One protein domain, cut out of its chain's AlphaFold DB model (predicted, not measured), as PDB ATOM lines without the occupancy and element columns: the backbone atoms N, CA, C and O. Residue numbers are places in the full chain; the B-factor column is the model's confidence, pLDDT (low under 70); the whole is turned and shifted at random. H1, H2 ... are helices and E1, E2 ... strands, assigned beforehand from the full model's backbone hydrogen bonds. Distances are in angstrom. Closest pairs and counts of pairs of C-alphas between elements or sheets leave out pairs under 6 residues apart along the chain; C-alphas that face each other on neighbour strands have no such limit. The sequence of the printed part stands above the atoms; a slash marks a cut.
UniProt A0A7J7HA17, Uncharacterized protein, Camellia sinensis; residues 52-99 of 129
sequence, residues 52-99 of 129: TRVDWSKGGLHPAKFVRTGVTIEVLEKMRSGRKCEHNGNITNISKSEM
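Overview. This is residues 52 to 99 of the 129 residues of an uncharacterized protein of Camellia sinensis (UniProt A0A7J7HA17). This is a flat, loose chain with little regular structure: a long looping stretch, residues 52 to 72, leads into one short helix, H1, and then a small hairpin, E1 and E2, at one end of the longest axis. Residues 67 to 73, of which 73 belongs to H1, stand free at the other end. The printed part has 48 residues, 15 of them in named elements, in the order H1, E1, E2, class mixed; the sheet E1 - E2 is antiparallel. The radius of gyration of the C-alphas is 12.5 A, and the spans are 35 by 26 by 13 A.

Along the chain. After residues 52 to 72, H1 takes residues 73 to 81, 11.9 A long, from C-alpha 73 at (126.831, 230.958, 212.931). E1 is residues 85 to 87, 6.4 A, and E2 residues 90 to 92, 6.2 A, ending at C-alpha 92 at (109.240, 219.637, 215.067).

Arrangement. E1 and E2 form a hairpin, antiparallel at 129 degrees between directions; N 85 and O 92 are within hydrogen-bond range at 2.8 A. H1 and E2 are apart. In H1 every O i to N i+4 pair is within hydrogen-bond range.

Size, cuts and confidence. The C-alphas farthest apart, of Thr 69 and Gly 89, are 37.2 A apart. The printed part has no cut, and both links, H1 to E1 and E1 to E2, are tight. The mean pLDDT of the printed part is 76.1; residues 82 to 85, 87 to 88 and 93 to 99 are under 70.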
ATOM      1  N   THR A  52     110.967 229.257 203.104       78.25
ATOM      2  CA  THR A  52     111.982 230.311 203.017       78.25
ATOM      3  C   THR A  52     111.924 231.260 204.202       78.25
ATOM      4  O   THR A  52     111.014 232.076 204.302       78.25
ATOM      5  N   ARG A  53     112.954 231.257 205.048       78.25
ATOM      6  CA  ARG A  53     113.056 232.223 206.143       78.25
ATOM      7  C   ARG A  53     113.333 233.637 205.630       78.25
ATOM      8  O   ARG A  53     114.346 233.891 204.988       78.25
ATOM      9  N   VAL A  54     112.451 234.558 206.000       78.56
ATOM     10  CA  VAL A  54     112.532 235.985 205.670       78.56
ATOM     11  C   VAL A  54     112.744 236.819 206.930       78.56
ATOM     12  O   VAL A  54     112.176 236.522 207.984       78.56
ATOM     13  N   ASP A  55     113.566 237.861 206.823       82.94
ATOM     14  CA  ASP A  55     113.776 238.843 207.884       82.94
ATOM     15  C   ASP A  55     113.102 240.168 207.513       82.94
ATOM     16  O   ASP A  55     113.504 240.840 206.570       82.94
ATOM     17  N   TRP A  56     112.069 240.542 208.263       81.75
ATOM     18  CA  TRP A  56     111.330 241.796 208.083       81.75
ATOM     19  C   TRP A  56     111.708 242.865 209.118       81.75
ATOM     20  O   TRP A  56     111.063 243.910 209.169       81.75
ATOM     21  N   SER A  57     112.727 242.622 209.951       81.88
ATOM     22  CA  SER A  57     113.119 243.530 211.042       81.88
ATOM     23  C   SER A  57     113.480 244.939 210.566       81.88
ATOM     24  O   SER A  57     113.236 245.906 211.279       81.88
ATOM     25  N   LYS A  58     114.015 245.061 209.346       80.38
ATOM     26  CA  LYS A  58     114.428 246.339 208.749       80.38
ATOM     27  C   LYS A  58     113.278 247.156 208.144       80.38
ATOM     28  O   LYS A  58     113.501 248.300 207.763       80.38
ATOM     29  N   GLY A  59     112.069 246.595 208.062       78.25
ATOM     30  CA  GLY A  59     110.924 247.233 207.408       78.25
ATOM     31  C   GLY A  59     111.087 247.394 205.887       78.25
ATOM     32  O   GLY A  59     112.046 246.906 205.294       78.25
ATOM     33  N   GLY A  60     110.125 248.073 205.254       78.44
ATOM     34  CA  GLY A  60     110.098 248.322 203.806       78.44
ATOM     35  C   GLY A  60     109.239 247.337 202.998       78.44
ATOM     36  O   GLY A  60     108.572 246.468 203.557       78.44
ATOM     37  N   LEU A  61     109.243 247.504 201.669       74.00
ATOM     38  CA  LEU A  61     108.459 246.686 200.722       74.00
ATOM     39  C   LEU A  61     109.020 245.267 200.533       74.00
ATOM     40  O   LEU A  61     108.293 244.365 200.132       74.00
ATOM     41  N   HIS A  62     110.302 245.056 200.843       81.25
ATOM     42  CA  HIS A  62     110.992 243.782 200.657       81.25
ATOM     43  C   HIS A  62     111.765 243.387 201.923       81.25
ATOM     44  O   HIS A  62     112.224 244.270 202.652       81.25
ATOM     45  N   PRO A  63     111.943 242.080 202.191       84.38
ATOM     46  CA  PRO A  63     112.676 241.618 203.361       84.38
ATOM     47  C   PRO A  63     114.165 241.975 203.277       84.38
ATOM     48  O   PRO A  63     114.739 242.164 202.200       84.38
ATOM     49  N   ALA A  64     114.812 242.024 204.438       86.19
ATOM     50  CA  ALA A  64     116.236 242.273 204.559       86.19
ATOM     51  C   ALA A  64     117.054 241.191 203.838       86.19
ATOM     52  O   ALA A  64     116.807 239.990 203.969       86.19
ATOM     53  N   LYS A  65     118.081 241.628 203.104       84.88
ATOM     54  CA  LYS A  65     119.053 240.734 202.469       84.88
ATOM     55  C   LYS A  65     120.084 240.253 203.490       84.88
ATOM     56  O   LYS A  65     120.676 241.062 204.207       84.88
ATOM     57  N   PHE A  66     120.362 238.950 203.483       86.00
ATOM     58  CA  PHE A  66     121.499 238.360 204.187       86.00
ATOM     59  C   PHE A  66     122.773 238.581 203.362       86.00
ATOM     60  O   PHE A  66     123.114 237.795 202.485       86.00
ATOM     61  N   VAL A  67     123.446 239.707 203.597       87.12
ATOM     62  CA  VAL A  67     124.762 240.003 203.003       87.12
ATOM     63  C   VAL A  67     125.871 239.237 203.730       87.12
ATOM     64  O   VAL A  67     125.639 238.731 204.824       87.12
ATOM     65  N   ARG A  68     127.090 239.190 203.169       87.19
ATOM     66  CA  ARG A  68     128.239 238.433 203.720       87.19
ATOM     67  C   ARG A  68     128.442 238.628 205.227       87.19
ATOM     68  O   ARG A  68     128.675 237.663 205.938       87.19
ATOM     69  N   THR A  69     128.326 239.861 205.712       86.94
ATOM     70  CA  THR A  69     128.503 240.199 207.134       86.94
ATOM     71  C   THR A  69     127.318 239.801 208.017       86.94
ATOM     72  O   THR A  69     127.465 239.727 209.230       86.94
ATOM     73  N   GLY A  70     126.146 239.542 207.434       82.75
ATOM     74  CA  GLY A  70     124.933 239.121 208.138       82.75
ATOM     75  C   GLY A  70     124.738 237.604 208.215       82.75
ATOM     76  O   GLY A  70     123.763 237.158 208.816       82.75
ATOM     77  N   VAL A  71     125.626 236.808 207.609       88.94
ATOM     78  CA  VAL A  71     125.593 235.340 207.688       88.94
ATOM     79  C   VAL A  71     126.538 234.889 208.799       88.94
ATOM     80  O   VAL A  71     127.705 234.592 208.560       88.94
ATOM     81  N   THR A  72     126.036 234.870 210.033       90.75
ATOM     82  CA  THR A  72     126.781 234.401 211.211       90.75
ATOM     83  C   THR A  72     126.334 232.997 211.622       90.75
ATOM     84  O   THR A  72     125.225 232.565 211.292       90.75
ATOM     85  N   ILE A  73     127.177 232.279 212.375       90.38
ATOM     86  CA  ILE A  73     126.831 230.958 212.931       90.38
ATOM     87  C   ILE A  73     125.550 231.037 213.767       90.38
ATOM     88  O   ILE A  73     124.675 230.192 213.625       90.38
ATOM     89  N   GLU A  74     125.384 232.097 214.553       87.19
ATOM     90  CA  GLU A  74     124.181 232.336 215.358       87.19
ATOM     91  C   GLU A  74     122.913 232.442 214.501       87.19
ATOM     92  O   GLU A  74     121.869 231.885 214.848       87.19
ATOM     93  N   VAL A  75     122.987 233.133 213.357       84.81
ATOM     94  CA  VAL A  75     121.864 233.237 212.416       84.81
ATOM     95  C   VAL A  75     121.526 231.861 211.840       84.81
ATOM     96  O   VAL A  75     120.344 231.511 211.790       84.81
ATOM     97  N   LEU A  76     122.534 231.072 211.461       87.19
ATOM     98  CA  LEU A  76     122.356 229.720 210.920       87.19
ATOM     99  C   LEU A  76     121.791 228.746 211.963       87.19
ATOM    100  O   LEU A  76     120.859 228.001 211.660       87.19
ATOM    101  N   GLU A  77     122.284 228.792 213.197       86.62
ATOM    102  CA  GLU A  77     121.750 227.992 214.300       86.62
ATOM    103  C   GLU A  77     120.302 228.368 214.580       86.62
ATOM    104  O   GLU A  77     119.414 227.515 214.554       86.62
ATOM    105  N   LYS A  78     120.002 229.666 214.673       80.44
ATOM    106  CA  LYS A  78     118.621 230.127 214.829       80.44
ATOM    107  C   LYS A  78     117.734 229.672 213.667       80.44
ATOM    108  O   LYS A  78     116.533 229.511 213.877       80.44
ATOM    109  N   MET A  79     118.256 229.517 212.447       79.56
ATOM    110  CA  MET A  79     117.519 228.963 211.297       79.56
ATOM    111  C   MET A  79     117.208 227.471 211.444       79.56
ATOM    112  O   MET A  79     116.122 227.065 211.035       79.56
ATOM    113  N   ARG A  80     118.104 226.687 212.049       79.44
ATOM    114  CA  ARG A  80     117.968 225.228 212.207       79.44
ATOM    115  C   ARG A  80     117.196 224.804 213.455       79.44
ATOM    116  O   ARG A  80     116.453 223.831 213.399       79.44
ATOM    117  N   SER A  81     117.382 225.509 214.568       74.94
ATOM    118  CA  SER A  81     116.907 225.096 215.899       74.94
ATOM    119  C   SER A  81     116.013 226.134 216.584       74.94
ATOM    120  O   SER A  81     115.503 225.899 217.677       74.94
ATOM    121  N   GLY A  82     115.785 227.288 215.951       63.81
ATOM    122  CA  GLY A  82     115.265 228.468 216.641       63.81
ATOM    123  C   GLY A  82     113.813 228.409 217.116       63.81
ATOM    124  O   GLY A  82     113.449 229.267 217.919       63.81
ATOM    125  N   ARG A  83     112.970 227.471 216.643       67.44
ATOM    126  CA  ARG A  83     111.583 227.311 217.126       67.44
ATOM    127  C   ARG A  83     111.077 225.868 217.016       67.44
ATOM    128  O   ARG A  83     111.078 225.293 215.932       67.44
ATOM    129  N   LYS A  84     110.529 225.351 218.122       68.94
ATOM    130  CA  LYS A  84     109.601 224.211 218.107       68.94
ATOM    131  C   LYS A  84     108.284 224.682 217.500       68.94
ATOM    132  O   LYS A  84     107.726 225.686 217.937       68.94
ATOM    133  N   CYS A  85     107.808 223.996 216.476       67.31
ATOM    134  CA  CYS A  85     106.561 224.314 215.800       67.31
ATOM    135  C   CYS A  85     105.795 223.037 215.474       67.31
ATOM    136  O   CYS A  85     106.379 221.980 215.236       67.31
ATOM    137  N   GLU A  86     104.476 223.148 215.466       70.19
ATOM    138  CA  GLU A  86     103.610 222.040 215.105       70.19
ATOM    139  C   GLU A  86     103.555 221.895 213.579       70.19
ATOM    140  O   GLU A  86     103.231 222.838 212.840       70.19
ATOM    141  N   HIS A  87     103.911 220.705 213.106       67.50
ATOM    142  CA  HIS A  87     103.792 220.288 211.721       67.50
ATOM    143  C   HIS A  87     102.989 218.989 211.666       67.50
ATOM    144  O   HIS A  87     103.439 217.962 212.166       67.50
ATOM    145  N   ASN A  88     101.801 219.042 211.055       67.06
ATOM    146  CA  ASN A  88     100.889 217.903 210.912       67.06
ATOM    147  C   ASN A  88     100.597 217.198 212.257       67.06
ATOM    148  O   ASN A  88     100.638 215.975 212.330       67.06
ATOM    149  N   GLY A  89     100.372 217.967 213.331       72.44
ATOM    150  CA  GLY A  89     100.116 217.437 214.676       72.44
ATOM    151  C   GLY A  89     101.362 217.047 215.481       72.44
ATOM    152  O   GLY A  89     101.250 216.764 216.667       72.44
ATOM    153  N   ASN A  90     102.559 217.062 214.880       73.31
ATOM    154  CA  ASN A  90     103.812 216.720 215.557       73.31
ATOM    155  C   ASN A  90     104.673 217.952 215.845       73.31
ATOM    156  O   ASN A  90     104.840 218.834 215.000       73.31
ATOM    157  N   ILE A  91     105.290 217.989 217.027       75.38
ATOM    158  CA  ILE A  91     106.245 219.040 217.392       75.38
ATOM    159  C   ILE A  91     107.567 218.775 216.670       75.38
ATOM    160  O   ILE A  91     108.224 217.761 216.894       75.38
ATOM    161  N   THR A  92     107.984 219.711 215.822       71.12
ATOM    162  CA  THR A  92     109.240 219.637 215.067       71.12
ATOM    163  C   THR A  92     110.062 220.909 215.253       71.12
ATOM    164  O   THR A  92     109.519 221.989 215.483       71.12
ATOM    165  N   ASN A  93     111.383 220.806 215.113       63.75
ATOM    166  CA  ASN A  93     112.279 221.972 215.118       63.75
ATOM    167  C   ASN A  93     112.342 222.676 213.745       63.75
ATOM    168  O   ASN A  93     113.049 223.667 213.579       63.75
ATOM    169  N   ILE A  94     111.600 222.174 212.749       61.78
ATOM    170  CA  ILE A  94     111.593 222.696 211.379       61.78
ATOM    171  C   ILE A  94     110.553 223.813 211.284       61.78
ATOM    172  O   ILE A  94     109.446 223.634 210.772       61.78
ATOM    173  N   SER A  95     110.906 224.996 211.784       57.50
ATOM    174  CA  SER A  95     110.025 226.160 211.694       57.50
ATOM    175  C   SER A  95     109.948 226.697 210.267       57.50
ATOM    176  O   SER A  95     110.851 227.400 209.811       57.50
ATOM    177  N   LYS A  96     108.843 226.397 209.577       59.62
ATOM    178  CA  LYS A  96     108.423 227.107 208.362       59.62
ATOM    179  C   LYS A  96     108.069 228.551 208.724       59.62
ATOM    180  O   LYS A  96     107.451 228.795 209.761       59.62
ATOM    181  N   SER A  97     108.452 229.515 207.895       57.81
ATOM    182  CA  SER A  97     108.009 230.899 208.069       57.81
ATOM    183  C   SER A  97     106.526 231.005 207.739       57.81
ATOM    184  O   SER A  97     106.088 230.584 206.669       57.81
ATOM    185  N   GLU A  98     105.748 231.585 208.647       49.97
ATOM    186  CA  GLU A  98     104.399 232.028 208.315       49.97
ATOM    187  C   GLU A  98     104.488 233.151 207.292       49.97
ATOM    188  O   GLU A  98     105.228 234.127 207.461       49.97
ATOM    189  N   MET A  99     103.723 233.004 206.217       47.34
ATOM    190  CA  MET A  99     103.580 234.065 205.241       47.34
ATOM    191  C   MET A  99     102.737 235.157 205.905       47.34
ATOM    192  O   MET A  99     101.515 235.042 205.998       47.34
TER     193      MET A  99